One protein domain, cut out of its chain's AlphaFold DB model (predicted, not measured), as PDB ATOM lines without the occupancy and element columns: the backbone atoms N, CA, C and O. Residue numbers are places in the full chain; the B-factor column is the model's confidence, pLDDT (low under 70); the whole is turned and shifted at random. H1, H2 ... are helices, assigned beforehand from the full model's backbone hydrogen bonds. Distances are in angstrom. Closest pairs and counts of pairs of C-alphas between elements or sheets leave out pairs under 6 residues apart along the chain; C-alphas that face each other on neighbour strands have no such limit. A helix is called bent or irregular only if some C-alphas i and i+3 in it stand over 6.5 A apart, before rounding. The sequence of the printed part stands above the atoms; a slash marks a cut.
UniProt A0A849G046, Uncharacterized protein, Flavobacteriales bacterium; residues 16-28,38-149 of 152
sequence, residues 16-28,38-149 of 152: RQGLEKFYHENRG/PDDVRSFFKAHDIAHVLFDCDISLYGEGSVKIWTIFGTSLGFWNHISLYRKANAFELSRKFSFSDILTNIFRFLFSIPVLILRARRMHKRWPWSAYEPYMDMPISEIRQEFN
ATOM      1  N   ARG A  16     216.361 144.029 151.438       97.75
ATOM      2  CA  ARG A  16     215.958 145.019 150.434       97.75
ATOM      3  C   ARG A  16     214.797 144.522 149.583       97.75
ATOM      4  O   ARG A  16     213.784 145.205 149.496       97.75
ATOM      5  N   GLN A  17     214.916 143.326 149.016       97.81
ATOM      6  CA  GLN A  17     213.853 142.727 148.205       97.81
ATOM      7  C   GLN A  17     212.589 142.456 149.032       97.81
ATOM      8  O   GLN A  17     211.477 142.646 148.543       97.81
ATOM      9  N   GLY A  18     212.740 142.046 150.295       96.94
ATOM     10  CA  GLY A  18     211.617 141.894 151.219       96.94
ATOM     11  C   GLY A  18     210.897 143.213 151.487       96.94
ATOM     12  O   GLY A  18     209.670 143.253 151.451       96.94
ATOM     13  N   LEU A  19     211.647 144.299 151.681       95.50
ATOM     14  CA  LEU A  19     211.097 145.642 151.856       95.50
ATOM     15  C   LEU A  19     210.397 146.147 150.591       95.50
ATOM     16  O   LEU A  19     209.287 146.664 150.668       95.50
ATOM     17  N   GLU A  20     210.996 145.945 149.419       95.19
ATOM     18  CA  GLU A  20     210.379 146.280 148.131       95.19
ATOM     19  C   GLU A  20     209.068 145.516 147.916       95.19
ATOM     20  O   GLU A  20     208.065 146.103 147.504       95.19
ATOM     21  N   LYS A  21     209.049 144.220 148.249       94.88
ATOM     22  CA  LYS A  21     207.840 143.395 148.207       94.88
ATOM     23  C   LYS A  21     206.780 143.913 149.182       94.88
ATOM     24  O   LYS A  21     205.637 144.107 148.774       94.88
ATOM     25  N   PHE A  22     207.157 144.199 150.428       93.12
ATOM     26  CA  PHE A  22     206.257 144.771 151.431       93.12
ATOM     27  C   PHE A  22     205.644 146.092 150.949       93.12
ATOM     28  O   PHE A  22     204.437 146.298 151.068       93.12
ATOM     29  N   TYR A  23     206.442 146.957 150.322       91.75
ATOM     30  CA  TYR A  23     205.958 148.203 149.728       91.75
ATOM     31  C   TYR A  23     205.018 147.974 148.560       91.75
ATOM     32  O   TYR A  23     204.023 148.683 148.445       91.75
ATOM     33  N   HIS A  24     205.300 146.991 147.708       90.81
ATOM     34  CA  HIS A  24     204.435 146.633 146.592       90.81
ATOM     35  C   HIS A  24     203.067 146.107 147.055       90.81
ATOM     36  O   HIS A  24     202.041 146.484 146.490       90.81
ATOM     37  N   GLU A  25     203.041 145.240 148.065       89.56
ATOM     38  CA  GLU A  25     201.817 144.597 148.563       89.56
ATOM     39  C   GLU A  25     200.937 145.550 149.377       89.56
ATOM     40  O   GLU A  25     199.714 145.438 149.346       89.56
ATOM     41  N   ASN A  26     201.545 146.527 150.051       86.25
ATOM     42  CA  ASN A  26     200.847 147.449 150.948       86.25
ATOM     43  C   ASN A  26     200.742 148.871 150.376       86.25
ATOM     44  O   ASN A  26     200.518 149.832 151.120       86.25
ATOM     45  N   ARG A  27     200.868 149.020 149.047       77.00
ATOM     46  CA  ARG A  27     200.664 150.304 148.351       77.00
ATOM     47  C   ARG A  27     199.341 150.937 148.795       77.00
ATOM     48  O   ARG A  27     198.308 150.275 148.842       77.00
ATOM     49  N   GLY A  28     199.388 152.223 149.145       70.75
ATOM     50  CA  GLY A  28     198.229 152.985 149.630       70.75
ATOM     51  C   GLY A  28     197.954 152.895 151.137       70.75
ATOM     52  O   GLY A  28     197.054 153.577 151.612       70.75
ATOM     53  N   PRO A  38     209.998 165.332 157.394       82.50
ATOM     54  CA  PRO A  38     211.366 165.455 157.890       82.50
ATOM     55  C   PRO A  38     212.175 164.156 157.744       82.50
ATOM     56  O   PRO A  38     211.626 163.052 157.823       82.50
ATOM     57  N   ASP A  39     213.490 164.272 157.564       82.81
ATOM     58  CA  ASP A  39     214.369 163.122 157.303       82.81
ATOM     59  C   ASP A  39     214.413 162.109 158.456       82.81
ATOM     60  O   ASP A  39     214.506 160.898 158.225       82.81
ATOM     61  N   ASP A  40     214.303 162.573 159.702       79.88
ATOM     62  CA  ASP A  40     214.238 161.715 160.887       79.88
ATOM     63  C   ASP A  40     212.935 160.902 160.926       79.88
ATOM     64  O   ASP A  40     212.955 159.708 161.233       79.88
ATOM     65  N   VAL A  41     211.816 161.510 160.523       79.06
ATOM     66  CA  VAL A  41     210.515 160.840 160.391       79.06
ATOM     67  C   VAL A  41     210.531 159.819 159.250       79.06
ATOM     68  O   VAL A  41     210.069 158.689 159.420       79.06
ATOM     69  N   ARG A  42     211.130 160.158 158.102       82.56
ATOM     70  CA  ARG A  42     211.301 159.220 156.978       82.56
ATOM     71  C   ARG A  42     212.155 158.016 157.374       82.56
ATOM     72  O   ARG A  42     211.804 156.877 157.067       82.56
ATOM     73  N   SER A  43     213.255 158.268 158.078       85.25
ATOM     74  CA  SER A  43     214.152 157.223 158.578       85.25
ATOM     75  C   SER A  43     213.447 156.318 159.589       85.25
ATOM     76  O   SER A  43     213.612 155.099 159.542       85.25
ATOM     77  N   PHE A  44     212.610 156.896 160.457       85.88
ATOM     78  CA  PHE A  44     211.780 156.146 161.393       85.88
ATOM     79  C   PHE A  44     210.802 155.209 160.676       85.88
ATOM     80  O   PHE A  44     210.772 154.024 161.002       85.88
ATOM     81  N   PHE A  45     210.044 155.698 159.687       86.25
ATOM     82  CA  PHE A  45     209.107 154.841 158.953       86.25
ATOM     83  C   PHE A  45     209.816 153.741 158.169       86.25
ATOM     84  O   PHE A  45     209.368 152.601 158.166       86.25
ATOM     85  N   LYS A  46     210.969 154.034 157.567       89.69
ATOM     86  CA  LYS A  46     211.740 153.005 156.869       89.69
ATOM     87  C   LYS A  46     212.233 151.907 157.819       89.69
ATOM     88  O   LYS A  46     212.105 150.730 157.503       89.69
ATOM     89  N   ALA A  47     212.750 152.276 158.992       92.44
ATOM     90  CA  ALA A  47     213.154 151.310 160.016       92.44
ATOM     91  C   ALA A  47     211.962 150.497 160.560       92.44
ATOM     92  O   ALA A  47     212.087 149.297 160.804       92.44
ATOM     93  N   HIS A  48     210.798 151.135 160.698       92.00
ATOM     94  CA  HIS A  48     209.540 150.487 161.058       92.00
ATOM     95  C   HIS A  48     209.105 149.446 160.022       92.00
ATOM     96  O   HIS A  48     208.842 148.297 160.371       92.00
ATOM     97  N   ASP A  49     209.101 149.805 158.744       92.75
ATOM     98  CA  ASP A  49     208.697 148.900 157.668       92.75
ATOM     99  C   ASP A  49     209.691 147.733 157.513       92.75
ATOM    100  O   ASP A  49     209.304 146.592 157.265       92.75
ATOM    101  N   ILE A  50     210.981 147.979 157.762       96.06
ATOM    102  CA  ILE A  50     211.995 146.921 157.882       96.06
ATOM    103  C   ILE A  50     211.666 145.963 159.030       96.06
ATOM    104  O   ILE A  50     211.855 144.756 158.882       96.06
ATOM    105  N   ALA A  51     211.161 146.461 160.162       95.88
ATOM    106  CA  ALA A  51     210.763 145.611 161.279       95.88
ATOM    107  C   ALA A  51     209.587 144.689 160.903       95.88
ATOM    108  O   ALA A  51     209.621 143.515 161.267       95.88
ATOM    109  N   HIS A  52     208.609 145.162 160.120       95.50
ATOM    110  CA  HIS A  52     207.552 144.296 159.574       95.50
ATOM    111  C   HIS A  52     208.131 143.119 158.785       95.50
ATOM    112  O   HIS A  52     207.786 141.967 159.036       95.50
ATOM    113  N   VAL A  53     209.067 143.401 157.877       96.88
ATOM    114  CA  VAL A  53     209.710 142.384 157.033       96.88
ATOM    115  C   VAL A  53     210.555 141.418 157.864       96.88
ATOM    116  O   VAL A  53     210.445 140.194 157.745       96.88
ATOM    117  N   LEU A  54     211.406 141.952 158.737       97.44
ATOM    118  CA  LEU A  54     212.350 141.152 159.505       97.44
ATOM    119  C   LEU A  54     211.639 140.233 160.506       97.44
ATOM    120  O   LEU A  54     212.016 139.066 160.621       97.44
ATOM    121  N   PHE A  55     210.607 140.736 161.184       97.19
ATOM    122  CA  PHE A  55     209.856 140.011 162.213       97.19
ATOM    123  C   PHE A  55     208.572 139.340 161.701       97.19
ATOM    124  O   PHE A  55     207.795 138.846 162.513       97.19
ATOM    125  N   ASP A  56     208.356 139.310 160.382       96.06
ATOM    126  CA  ASP A  56     207.215 138.652 159.722       96.06
ATOM    127  C   ASP A  56     205.841 139.138 160.208       96.06
ATOM    128  O   ASP A  56     204.925 138.367 160.483       96.06
ATOM    129  N   CYS A  57     205.702 140.451 160.356       93.94
ATOM    130  CA  CYS A  57     204.469 141.070 160.818       93.94
ATOM    131  C   CYS A  57     203.738 141.733 159.647       93.94
ATOM    132  O   CYS A  57     204.282 142.615 158.984       93.94
ATOM    133  N   ASP A  58     202.485 141.349 159.417       91.44
ATOM    134  CA  ASP A  58     201.622 141.999 158.426       91.44
ATOM    135  C   ASP A  58     201.125 143.390 158.889       91.44
ATOM    136  O   ASP A  58     201.523 143.898 159.939       91.44
ATOM    137  N   ILE A  59     200.246 144.012 158.096       88.62
ATOM    138  CA  ILE A  59     199.615 145.314 158.397       88.62
ATOM    139  C   ILE A  59     198.214 145.180 159.032       88.62
ATOM    140  O   ILE A  59     197.379 146.094 158.956       88.62
ATOM    141  N   SER A  60     197.882 144.004 159.573       87.75
ATOM    142  CA  SER A  60     196.664 143.812 160.364       87.75
ATOM    143  C   SER A  60     196.844 144.402 161.765       87.75
ATOM    144  O   SER A  60     197.949 144.748 162.174       87.75
ATOM    145  N   LEU A  61     195.771 144.467 162.558       84.75
ATOM    146  CA  LEU A  61     195.878 144.892 163.958       84.75
ATOM    147  C   LEU A  61     196.843 143.995 164.750       84.75
ATOM    148  O   LEU A  61     197.561 144.471 165.630       84.75
ATOM    149  N   TYR A  62     196.866 142.700 164.424       89.56
ATOM    150  CA  TYR A  62     197.790 141.747 165.018       89.56
ATOM    151  C   TYR A  62     199.239 142.051 164.626       89.56
ATOM    152  O   TYR A  62     200.098 142.110 165.506       89.56
ATOM    153  N   GLY A  63     199.507 142.263 163.337       91.38
ATOM    154  CA  GLY A  63     200.848 142.547 162.831       91.38
ATOM    155  C   GLY A  63     201.396 143.881 163.334       91.38
ATOM    156  O   GLY A  63     202.483 143.910 163.903       91.38
ATOM    157  N   GLU A  64     200.601 144.949 163.280       89.62
ATOM    158  CA  GLU A  64     200.941 146.267 163.840       89.62
ATOM    159  C   GLU A  64     201.228 146.203 165.346       89.62
ATOM    160  O   GLU A  64     202.210 146.756 165.850       89.62
ATOM    161  N   GLY A  65     200.385 145.489 166.098       89.31
ATOM    162  CA  GLY A  65     200.628 145.243 167.516       89.31
ATOM    163  C   GLY A  65     201.935 144.478 167.741       89.31
ATOM    164  O   GLY A  65     202.726 144.840 168.614       89.31
ATOM    165  N   SER A  66     202.187 143.449 166.932       94.38
ATOM    166  CA  SER A  66     203.376 142.602 167.031       94.38
ATOM    167  C   SER A  66     204.658 143.380 166.734       94.38
ATOM    168  O   SER A  66     205.609 143.282 167.514       94.38
ATOM    169  N   VAL A  67     204.677 144.230 165.698       93.19
ATOM    170  CA  VAL A  67     205.815 145.121 165.402       93.19
ATOM    171  C   VAL A  67     206.094 146.071 166.550       93.19
ATOM    172  O   VAL A  67     207.259 146.287 166.877       93.19
ATOM    173  N   LYS A  68     205.072 146.605 167.229       90.38
ATOM    174  CA  LYS A  68     205.288 147.460 168.408       90.38
ATOM    175  C   LYS A  68     205.972 146.701 169.544       90.38
ATOM    176  O   LYS A  68     206.915 147.221 170.142       90.38
ATOM    177  N   ILE A  69     205.565 145.458 169.807       94.00
ATOM    178  CA  ILE A  69     206.228 144.607 170.809       94.00
ATOM    179  C   ILE A  69     207.681 144.319 170.402       94.00
ATOM    180  O   ILE A  69     208.594 144.531 171.205       94.00
ATOM    181  N   TRP A  70     207.927 143.921 169.153       96.06
ATOM    182  CA  TRP A  70     209.286 143.710 168.640       96.06
ATOM    183  C   TRP A  70     210.140 144.975 168.701       96.06
ATOM    184  O   TRP A  70     211.284 144.921 169.139       96.06
ATOM    185  N   THR A  71     209.582 146.131 168.356       92.12
ATOM    186  CA  THR A  71     210.266 147.427 168.423       92.12
ATOM    187  C   THR A  71     210.756 147.721 169.841       92.12
ATOM    188  O   THR A  71     211.905 148.126 170.030       92.12
ATOM    189  N   ILE A  72     209.921 147.461 170.851       92.00
ATOM    190  CA  ILE A  72     210.247 147.720 172.257       92.00
ATOM    191  C   ILE A  72     211.305 146.744 172.792       92.00
ATOM    192  O   ILE A  72     212.223 147.174 173.495       92.00
ATOM    193  N   PHE A  73     211.180 145.447 172.497       95.31
ATOM    194  CA  PHE A  73     211.987 144.405 173.151       95.31
ATOM    195  C   PHE A  73     213.119 143.836 172.288       95.31
ATOM    196  O   PHE A  73     214.157 143.452 172.826       95.31
ATOM    197  N   GLY A  74     212.930 143.784 170.971       95.81
ATOM    198  CA  GLY A  74     213.839 143.165 170.004       95.81
ATOM    199  C   GLY A  74     214.737 144.141 169.244       95.81
ATOM    200  O   GLY A  74     215.666 143.696 168.574       95.81
ATOM    201  N   THR A  75     214.525 145.458 169.351       96.25
ATOM    202  CA  THR A  75     215.327 146.466 168.630       96.25
ATOM    203  C   THR A  75     216.050 147.426 169.570       96.25
ATOM    204  O   THR A  75     215.682 147.586 170.733       96.25
ATOM    205  N   SER A  76     217.088 148.095 169.067       95.06
ATOM    206  CA  SER A  76     217.835 149.116 169.805       95.06
ATOM    207  C   SER A  76     217.047 150.407 170.053       95.06
ATOM    208  O   SER A  76     217.532 151.247 170.807       95.06
ATOM    209  N   LEU A  77     215.857 150.583 169.456       89.50
ATOM    210  CA  LEU A  77     215.027 151.762 169.705       89.50
ATOM    211  C   LEU A  77     214.576 151.801 171.169       89.50
ATOM    212  O   LEU A  77     214.805 152.788 171.870       89.50
ATOM    213  N   GLY A  78     213.977 150.706 171.642       77.56
ATOM    214  CA  GLY A  78     213.462 150.589 173.001       77.56
ATOM    215  C   GLY A  78     212.244 151.478 173.294       77.56
ATOM    216  O   GLY A  78     211.835 152.327 172.502       77.56
ATOM    217  N   PHE A  79     211.653 151.283 174.474       74.56
ATOM    218  CA  PHE A  79     210.368 151.877 174.866       74.56
ATOM    219  C   PHE A  79     210.342 153.417 174.870       74.56
ATOM    220  O   PHE A  79     209.436 154.029 174.309       74.56
ATOM    221  N   TRP A  80     211.336 154.063 175.486       67.44
ATOM    222  CA  TRP A  80     211.325 155.518 175.695       67.44
ATOM    223  C   TRP A  80     211.547 156.313 174.407       67.44
ATOM    224  O   TRP A  80     210.863 157.311 174.171       67.44
ATOM    225  N   ASN A  81     212.449 155.846 173.539       69.69
ATOM    226  CA  ASN A  81     212.641 156.465 172.227       69.69
ATOM    227  C   ASN A  81     211.452 156.182 171.314       69.69
ATOM    228  O   ASN A  81     211.042 157.084 170.590       69.69
ATOM    229  N   HIS A  82     210.856 154.985 171.399       67.69
ATOM    230  CA  HIS A  82     209.616 154.676 170.693       67.69
ATOM    231  C   HIS A  82     208.520 155.686 171.049       67.69
ATOM    232  O   HIS A  82     207.985 156.317 170.150       67.69
ATOM    233  N   ILE A  83     208.261 155.946 172.336       68.94
ATOM    234  CA  ILE A  83     207.265 156.948 172.756       68.94
ATOM    235  C   ILE A  83     207.620 158.359 172.265       68.94
ATOM    236  O   ILE A  83     206.741 159.081 171.795       68.94
ATOM    237  N   SER A  84     208.884 158.775 172.377       69.75
ATOM    238  CA  SER A  84     209.314 160.122 171.972       69.75
ATOM    239  C   SER A  84     209.146 160.357 170.467       69.75
ATOM    240  O   SER A  84     208.562 161.360 170.058       69.75
ATOM    241  N   LEU A  85     209.585 159.403 169.641       66.50
ATOM    242  CA  LEU A  85     209.433 159.458 168.186       66.50
ATOM    243  C   LEU A  85     207.973 159.316 167.762       66.50
ATOM    244  O   LEU A  85     207.531 160.060 166.898       66.50
ATOM    245  N   TYR A  86     207.198 158.459 168.426       67.12
ATOM    246  CA  TYR A  86     205.763 158.309 168.167       67.12
ATOM    247  C   TYR A  86     204.982 159.597 168.469       67.12
ATOM    248  O   TYR A  86     204.051 159.951 167.751       67.12
ATOM    249  N   ARG A  87     205.384 160.348 169.505       66.56
ATOM    250  CA  ARG A  87     204.828 161.679 169.794       66.56
ATOM    251  C   ARG A  87     205.254 162.725 168.762       66.56
ATOM    252  O   ARG A  87     204.418 163.523 168.358       66.56
ATOM    253  N   LYS A  88     206.525 162.727 168.341       61.50
ATOM    254  CA  LYS A  88     207.054 163.666 167.330       61.50
ATOM    255  C   LYS A  88     206.473 163.433 165.939       61.50
ATOM    256  O   LYS A  88     206.197 164.395 165.237       61.50
ATOM    257  N   ALA A  89     206.242 162.176 165.575       60.78
ATOM    258  CA  ALA A  89     205.659 161.796 164.297       60.78
ATOM    259  C   ALA A  89     204.176 162.193 164.163       60.78
ATOM    260  O   ALA A  89     203.606 161.927 163.116       60.78
ATOM    261  N   ASN A  90     203.572 162.824 165.189       54.41
ATOM    262  CA  ASN A  90     202.131 163.024 165.343       54.41
ATOM    263  C   ASN A  90     201.385 161.705 165.123       54.41
ATOM    264  O   ASN A  90     201.113 161.298 164.002       54.41
ATOM    265  N   ALA A  91     201.052 161.036 166.223       48.31
ATOM    266  CA  ALA A  91     200.361 159.751 166.313       48.31
ATOM    267  C   ALA A  91     198.950 159.693 165.671       48.31
ATOM    268  O   ALA A  91     198.001 159.249 166.316       48.31
ATOM    269  N   PHE A  92     198.788 160.126 164.422       44.25
ATOM    270  CA  PHE A  92     197.517 160.168 163.710       44.25
ATOM    271  C   PHE A  92     197.503 159.393 162.392       44.25
ATOM    272  O   PHE A  92     196.414 159.092 161.914       44.25
ATOM    273  N   GLU A  93     198.652 158.992 161.838       49.34
ATOM    274  CA  GLU A  93     198.645 158.298 160.538       49.34
ATOM    275  C   GLU A  93     199.175 156.862 160.557       49.34
ATOM    276  O   GLU A  93     198.819 156.091 159.671       49.34
ATOM    277  N   LEU A  94     199.942 156.426 161.566       50.47
ATOM    278  CA  LEU A  94     200.484 155.055 161.558       50.47
ATOM    279  C   LEU A  94     199.474 153.982 161.995       50.47
ATOM    280  O   LEU A  94     199.647 152.805 161.706       50.47
ATOM    281  N   SER A  95     198.390 154.360 162.673       49.56
ATOM    282  CA  SER A  95     197.285 153.434 162.915       49.56
ATOM    283  C   SER A  95     196.328 153.494 161.734       49.56
ATOM    284  O   SER A  95     195.535 154.436 161.637       49.56
ATOM    285  N   ARG A  96     196.347 152.470 160.869       57.78
ATOM    286  CA  ARG A  96     195.203 152.202 159.988       57.78
ATOM    287  C   ARG A  96     193.911 152.340 160.796       57.78
ATOM    288  O   ARG A  96     193.819 151.875 161.935       57.78
ATOM    289  N   LYS A  97     192.889 152.949 160.193       59.88
ATOM    290  CA  LYS A  97     191.523 152.847 160.711       59.88
ATOM    291  C   LYS A  97     191.080 151.399 160.534       59.88
ATOM    292  O   LYS A  97     190.672 151.004 159.446       59.88
ATOM    293  N   PHE A  98     191.231 150.600 161.582       65.31
ATOM    294  CA  PHE A  98     190.722 149.235 161.606       65.31
ATOM    295  C   PHE A  98     189.196 149.261 161.630       65.31
ATOM    296  O   PHE A  98     188.595 150.053 162.361       65.31
ATOM    297  N   SER A  99     188.569 148.390 160.842       67.62
ATOM    298  CA  SER A  99     187.134 148.153 160.970       67.62
ATOM    299  C   SER A  99     186.837 147.520 162.332       67.62
ATOM    300  O   SER A  99     187.671 146.821 162.912       67.62
ATOM    301  N   PHE A 100     185.615 147.695 162.832       68.44
ATOM    302  CA  PHE A 100     185.151 147.026 164.049       68.44
ATOM    303  C   PHE A 100     185.299 145.493 163.965       68.44
ATOM    304  O   PHE A 100     185.661 144.843 164.947       68.44
ATOM    305  N   SER A 101     185.105 144.918 162.772       67.69
ATOM    306  CA  SER A 101     185.321 143.490 162.499       67.69
ATOM    307  C   SER A 101     186.788 143.066 162.646       67.69
ATOM    308  O   SER A 101     187.072 141.992 163.185       67.69
ATOM    309  N   ASP A 102     187.721 143.916 162.207       69.44
ATOM    310  CA  ASP A 102     189.162 143.654 162.287       69.44
ATOM    311  C   ASP A 102     189.623 143.650 163.741       69.44
ATOM    312  O   ASP A 102     190.402 142.783 164.144       69.44
ATOM    313  N   ILE A 103     189.091 144.584 164.536       74.38
ATOM    314  CA  ILE A 103     189.364 144.693 165.968       74.38
ATOM    315  C   ILE A 103     188.895 143.432 166.684       74.38
ATOM    316  O   ILE A 103     189.697 142.789 167.357       74.38
ATOM    317  N   LEU A 104     187.630 143.043 166.502       73.75
ATOM    318  CA  LEU A 104     187.052 141.912 167.226       73.75
ATOM    319  C   LEU A 104     187.784 140.591 166.930       73.75
ATOM    320  O   LEU A 104     187.997 139.787 167.834       73.75
ATOM    321  N   THR A 105     188.221 140.401 165.683       75.00
ATOM    322  CA  THR A 105     188.880 139.162 165.239       75.00
ATOM    323  C   THR A 105     190.351 139.092 165.662       75.00
ATOM    324  O   THR A 105     190.848 138.021 166.008       75.00
ATOM    325  N   ASN A 106     191.070 140.219 165.662       78.38
ATOM    326  CA  ASN A 106     192.528 140.216 165.830       78.38
ATOM    327  C   ASN A 106     193.004 140.618 167.230       78.38
ATOM    328  O   ASN A 106     194.127 140.268 167.601       78.38
ATOM    329  N   ILE A 107     192.185 141.310 168.031       82.31
ATOM    330  CA  ILE A 107     192.625 141.830 169.335       82.31
ATOM    331  C   ILE A 107     192.980 140.714 170.320       82.31
ATOM    332  O   ILE A 107     194.029 140.771 170.958       82.31
ATOM    333  N   PHE A 108     192.169 139.657 170.407       83.06
ATOM    334  CA  PHE A 108     192.451 138.539 171.309       83.06
ATOM    335  C   PHE A 108     193.709 137.789 170.882       83.06
ATOM    336  O   PHE A 108     194.579 137.527 171.710       83.06
ATOM    337  N   ARG A 109     193.852 137.520 169.577       85.69
ATOM    338  CA  ARG A 109     195.060 136.902 169.018       85.69
ATOM    339  C   ARG A 109     196.305 137.715 169.369       85.69
ATOM    340  O   ARG A 109     197.310 137.138 169.782       85.69
ATOM    341  N   PHE A 110     196.228 139.040 169.254       87.62
ATOM    342  CA  PHE A 110     197.322 139.926 169.635       87.62
ATOM    343  C   PHE A 110     197.639 139.807 171.127       87.62
ATOM    344  O   PHE A 110     198.768 139.458 171.468       87.62
ATOM    345  N   LEU A 111     196.653 139.997 172.006       87.94
ATOM    346  CA  LEU A 111     196.852 139.963 173.458       87.94
ATOM    347  C   LEU A 111     197.484 138.649 173.938       87.94
ATOM    348  O   LEU A 111     198.439 138.677 174.713       87.94
ATOM    349  N   PHE A 112     197.019 137.505 173.431       92.12
ATOM    350  CA  PHE A 112     197.587 136.200 173.787       92.12
ATOM    351  C   PHE A 112     198.993 135.970 173.221       92.12
ATOM    352  O   PHE A 112     199.758 135.187 173.784       92.12
ATOM    353  N   SER A 113     199.367 136.658 172.141       92.44
ATOM    354  CA  SER A 113     200.707 136.543 171.561       92.44
ATOM    355  C   SER A 113     201.771 137.369 172.283       92.44
ATOM    356  O   SER A 113     202.947 137.020 172.198       92.44
ATOM    357  N   ILE A 114     201.393 138.419 173.028       93.62
ATOM    358  CA  ILE A 114     202.347 139.345 173.666       93.62
ATOM    359  C   ILE A 114     203.413 138.608 174.498       93.62
ATOM    360  O   ILE A 114     204.600 138.860 174.272       93.62
ATOM    361  N   PRO A 115     203.071 137.670 175.410       96.12
ATOM    362  CA  PRO A 115     204.085 136.968 176.197       96.12
ATOM    363  C   PRO A 115     205.050 136.163 175.320       96.12
ATOM    364  O   PRO A 115     206.251 136.139 175.580       96.12
ATOM    365  N   VAL A 116     204.540 135.542 174.254       96.62
ATOM    366  CA  VAL A 116     205.337 134.743 173.315       96.62
ATOM    367  C   VAL A 116     206.307 135.630 172.539       96.62
ATOM    368  O   VAL A 116     207.490 135.303 172.452       96.62
ATOM    369  N   LEU A 117     205.844 136.774 172.029       96.81
ATOM    370  CA  LEU A 117     206.681 137.742 171.315       96.81
ATOM    371  C   LEU A 117     207.783 138.310 172.218       96.81
ATOM    372  O   LEU A 117     208.940 138.374 171.809       96.81
ATOM    373  N   ILE A 118     207.463 138.637 173.476       96.31
ATOM    374  CA  ILE A 118     208.462 139.083 174.459       96.31
ATOM    375  C   ILE A 118     209.503 137.987 174.708       96.31
ATOM    376  O   ILE A 118     210.701 138.268 174.724       96.31
ATOM    377  N   LEU A 119     209.078 136.735 174.899       97.56
ATOM    378  CA  LEU A 119     210.002 135.617 175.102       97.56
ATOM    379  C   LEU A 119     210.911 135.398 173.889       97.56
ATOM    380  O   LEU A 119     212.109 135.183 174.070       97.56
ATOM    381  N   ARG A 120     210.373 135.488 172.669       97.75
ATOM    382  CA  ARG A 120     211.145 135.392 171.422       97.75
ATOM    383  C   ARG A 120     212.162 136.527 171.304       97.75
ATOM    384  O   ARG A 120     213.336 136.254 171.086       97.75
ATOM    385  N   ALA A 121     211.759 137.768 171.572       97.06
ATOM    386  CA  ALA A 121     212.667 138.913 171.588       97.06
ATOM    387  C   ALA A 121     213.793 138.765 172.622       97.06
ATOM    388  O   ALA A 121     214.948 139.065 172.336       97.06
ATOM    389  N   ARG A 122     213.491 138.232 173.812       95.75
ATOM    390  CA  ARG A 122     214.500 137.974 174.855       95.75
ATOM    391  C   ARG A 122     215.460 136.831 174.520       95.75
ATOM    392  O   ARG A 122     216.506 136.743 175.155       95.75
ATOM    393  N   ARG A 123     215.108 135.955 173.576       97.75
ATOM    394  CA  ARG A 123     215.969 134.865 173.094       97.75
ATOM    395  C   ARG A 123     216.902 135.297 171.963       97.75
ATOM    396  O   ARG A 123     217.803 134.529 171.632       97.75
ATOM    397  N   MET A 124     216.713 136.486 171.389       98.12
ATOM    398  CA  MET A 124     217.633 137.016 170.385       98.12
ATOM    399  C   MET A 124     219.051 137.125 170.955       98.12
ATOM    400  O   MET A 124     219.234 137.486 172.118       98.12
ATOM    401  N   HIS A 125     220.062 136.864 170.129       97.88
ATOM    402  CA  HIS A 125     221.466 136.967 170.545       97.88
ATOM    403  C   HIS A 125     221.881 138.411 170.857       97.88
ATOM    404  O   HIS A 125     222.686 138.671 171.748       97.88
ATOM    405  N   LYS A 126     221.322 139.358 170.104       96.50
ATOM    406  CA  LYS A 126     221.510 140.804 170.241       96.50
ATOM    407  C   LYS A 126     220.263 141.504 169.714       96.50
ATOM    408  O   LYS A 126     219.520 140.924 168.930       96.50
ATOM    409  N   ARG A 127     220.030 142.752 170.120       96.94
ATOM    410  CA  ARG A 127     218.925 143.552 169.571       96.94
ATOM    411  C   ARG A 127     219.216 143.956 168.129       96.94
ATOM    412  O   ARG A 127     220.358 144.264 167.795       96.94
ATOM    413  N   TRP A 128     218.173 144.018 167.311       97.81
ATOM    414  CA  TRP A 128     218.237 144.566 165.959       97.81
ATOM    415  C   TRP A 128     218.621 146.060 165.986       97.81
ATOM    416  O   TRP A 128     217.984 146.825 166.721       97.81
ATOM    417  N   PRO A 129     219.640 146.505 165.226       96.75
ATOM    418  CA  PRO A 129     220.069 147.901 165.200       96.75
ATOM    419  C   PRO A 129     219.083 148.778 164.409       96.75
ATOM    420  O   PRO A 129     219.221 148.959 163.204       96.75
ATOM    421  N   TRP A 130     218.104 149.367 165.103       94.31
ATOM    422  CA  TRP A 130     216.979 150.105 164.506       94.31
ATOM    423  C   TRP A 130     217.394 151.179 163.493       94.31
ATOM    424  O   TRP A 130     216.764 151.301 162.452       94.31
ATOM    425  N   SER A 131     218.442 151.950 163.793       91.31
ATOM    426  CA  SER A 131     218.914 153.054 162.938       91.31
ATOM    427  C   SER A 131     220.203 152.737 162.173       91.31
ATOM    428  O   SER A 131     220.764 153.640 161.570       91.31
ATOM    429  N   ALA A 132     220.715 151.507 162.262       94.88
ATOM    430  CA  ALA A 132     221.965 151.092 161.617       94.88
ATOM    431  C   ALA A 132     221.770 149.740 160.911       94.88
ATOM    432  O   ALA A 132     222.519 148.784 161.125       94.88
ATOM    433  N   TYR A 133     220.694 149.653 160.128       95.38
ATOM    434  CA  TYR A 133     220.275 148.450 159.407       95.38
ATOM    435  C   TYR A 133     220.930 148.324 158.025       95.38
ATOM    436  O   TYR A 133     220.863 147.261 157.411       95.38
ATOM    437  N   GLU A 134     221.549 149.390 157.515       96.56
ATOM    438  CA  GLU A 134     222.103 149.484 156.163       96.56
ATOM    439  C   GLU A 134     223.043 148.323 155.799       96.56
ATOM    440  O   GLU A 134     222.883 147.795 154.696       96.56
ATOM    441  N   PRO A 135     223.945 147.850 156.689       97.75
ATOM    442  CA  PRO A 135     224.827 146.720 156.383       97.75
ATOM    443  C   PRO A 135     224.095 145.409 156.064       97.75
ATOM    444  O   PRO A 135     224.670 144.533 155.429       97.75
ATOM    445  N   TYR A 136     222.837 145.270 156.490       98.12
ATOM    446  CA  TYR A 136     222.047 144.049 156.333       98.12
ATOM    447  C   TYR A 136     221.117 144.085 155.117       98.12
ATOM    448  O   TYR A 136     220.463 143.089 154.821       98.12
ATOM    449  N   MET A 137     221.014 145.215 154.406       97.81
ATOM    450  CA  MET A 137     220.017 145.388 153.339       97.81
ATOM    451  C   MET A 137     220.159 144.356 152.218       97.81
ATOM    452  O   MET A 137     219.155 143.890 151.685       97.81
ATOM    453  N   ASP A 138     221.389 143.972 151.892       97.94
ATOM    454  CA  ASP A 138     221.682 143.012 150.825       97.94
ATOM    455  C   ASP A 138     221.936 141.592 151.368       97.94
ATOM    456  O   ASP A 138     222.242 140.680 150.602       97.94
ATOM    457  N   MET A 139     221.760 141.379 152.678       97.69
ATOM    458  CA  MET A 139     221.815 140.051 153.289       97.69
ATOM    459  C   MET A 139     220.464 139.336 153.154       97.69
ATOM    460  O   MET A 139     219.411 139.981 153.275       97.69
ATOM    461  N   PRO A 140     220.451 138.009 152.943       97.88
ATOM    462  CA  PRO A 140     219.221 137.236 152.973       97.88
ATOM    463  C   PRO A 140     218.521 137.309 154.332       97.88
ATOM    464  O   PRO A 140     219.151 137.181 155.381       97.88
ATOM    465  N   ILE A 141     217.196 137.473 154.330       97.50
ATOM    466  CA  ILE A 141     216.409 137.614 155.572       97.50
ATOM    467  C   ILE A 141     216.582 136.391 156.482       97.50
ATOM    468  O   ILE A 141     216.636 136.525 157.703       97.50
ATOM    469  N   SER A 142     216.683 135.200 155.893       96.25
ATOM    470  CA  SER A 142     216.951 133.937 156.589       96.25
ATOM    471  C   SER A 142     218.259 133.984 157.386       96.25
ATOM    472  O   SER A 142     218.265 133.615 158.560       96.25
ATOM    473  N   GLU A 143     219.332 134.494 156.783       97.38
ATOM    474  CA  GLU A 143     220.645 134.640 157.417       97.38
ATOM    475  C   GLU A 143     220.601 135.666 158.549       97.38
ATOM    476  O   GLU A 143     221.092 135.388 159.641       97.38
ATOM    477  N   ILE A 144     219.923 136.802 158.347       97.75
ATOM    478  CA  ILE A 144     219.727 137.800 159.409       97.75
ATOM    479  C   ILE A 144     218.950 137.176 160.579       97.75
ATOM    480  O   ILE A 144     219.348 137.292 161.739       97.75
ATOM    481  N   ARG A 145     217.841 136.478 160.301       97.81
ATOM    482  CA  ARG A 145     217.039 135.828 161.348       97.81
ATOM    483  C   ARG A 145     217.855 134.778 162.100       97.81
ATOM    484  O   ARG A 145     217.744 134.697 163.322       97.81
ATOM    485  N   GLN A 146     218.708 134.029 161.410       97.44
ATOM    486  CA  GLN A 146     219.622 133.077 162.037       97.44
ATOM    487  C   GLN A 146     220.670 133.775 162.916       97.44
ATOM    488  O   GLN A 146     220.836 133.395 164.074       97.44
ATOM    489  N   GLU A 147     221.340 134.812 162.408       97.50
ATOM    490  CA  GLU A 147     222.379 135.558 163.131       97.50
ATOM    491  C   GLU A 147     221.845 136.133 164.451       97.50
ATOM    492  O   GLU A 147     222.480 136.015 165.504       97.50
ATOM    493  N   PHE A 148     220.651 136.724 164.412       98.00
ATOM    494  CA  PHE A 148     220.034 137.371 165.567       98.00
ATOM    495  C   PHE A 148     219.201 136.418 166.432       98.00
ATOM    496  O   PHE A 148     218.765 136.830 167.505       98.00
ATOM    497  N   ASN A 149     218.987 135.168 166.007       98.06
ATOM    498  CA  ASN A 149     218.019 134.232 166.590       98.06
ATOM    499  C   ASN A 149     216.589 134.807 166.654       98.06
ATOM    500  O   ASN A 149     215.927 134.812 167.696       98.06
TER     501      ASN A 149
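Overview. This is residues 16 to 28 and 38 to 149 of the 152 residues of an uncharacterized protein of Flavobacteriales bacterium (UniProt A0A849G046). H3 is the core of a helical domain, with the long, kinked H5 alongside it and H2 crossing it. H1 crosses H2 near Val 53, H4 turns off H3's last residues, and H6 lies far out. The 125 printed residues, all helix in class, hold six named helices, H1 to H6, compact with a radius of gyration of 14.4 A; the spans are 40 by 35 by 30 A.

Along the chain. H1, residues 16 to 25, begins at C-alpha 16 (215.958, 145.019, 150.434). H2 is 39 to 54, 22.2 A; H3 61 to 74; H4 78 to 88. H5, 100 to 123, 34.3 A, is irregular, C-alphas 105 and 108 being 7.1 A apart. H6, 141 to 148, ends at (220.034, 137.371, 165.567).

Arrangement. H3 touches H5 at a shallow tilt of 21 degrees, closest C-alphas Gly 74 and Ala 121, 4.7 A. Every O i to N i+4 pair is within hydrogen-bond range except in H5, 16 of 20.

Size, cuts and confidence. Residues 29 to 37 are cut out, a 19.9 A gap. Links H4 to H5 and H5 to H6 are long. Residues 80 to 102 are under pLDDT 70.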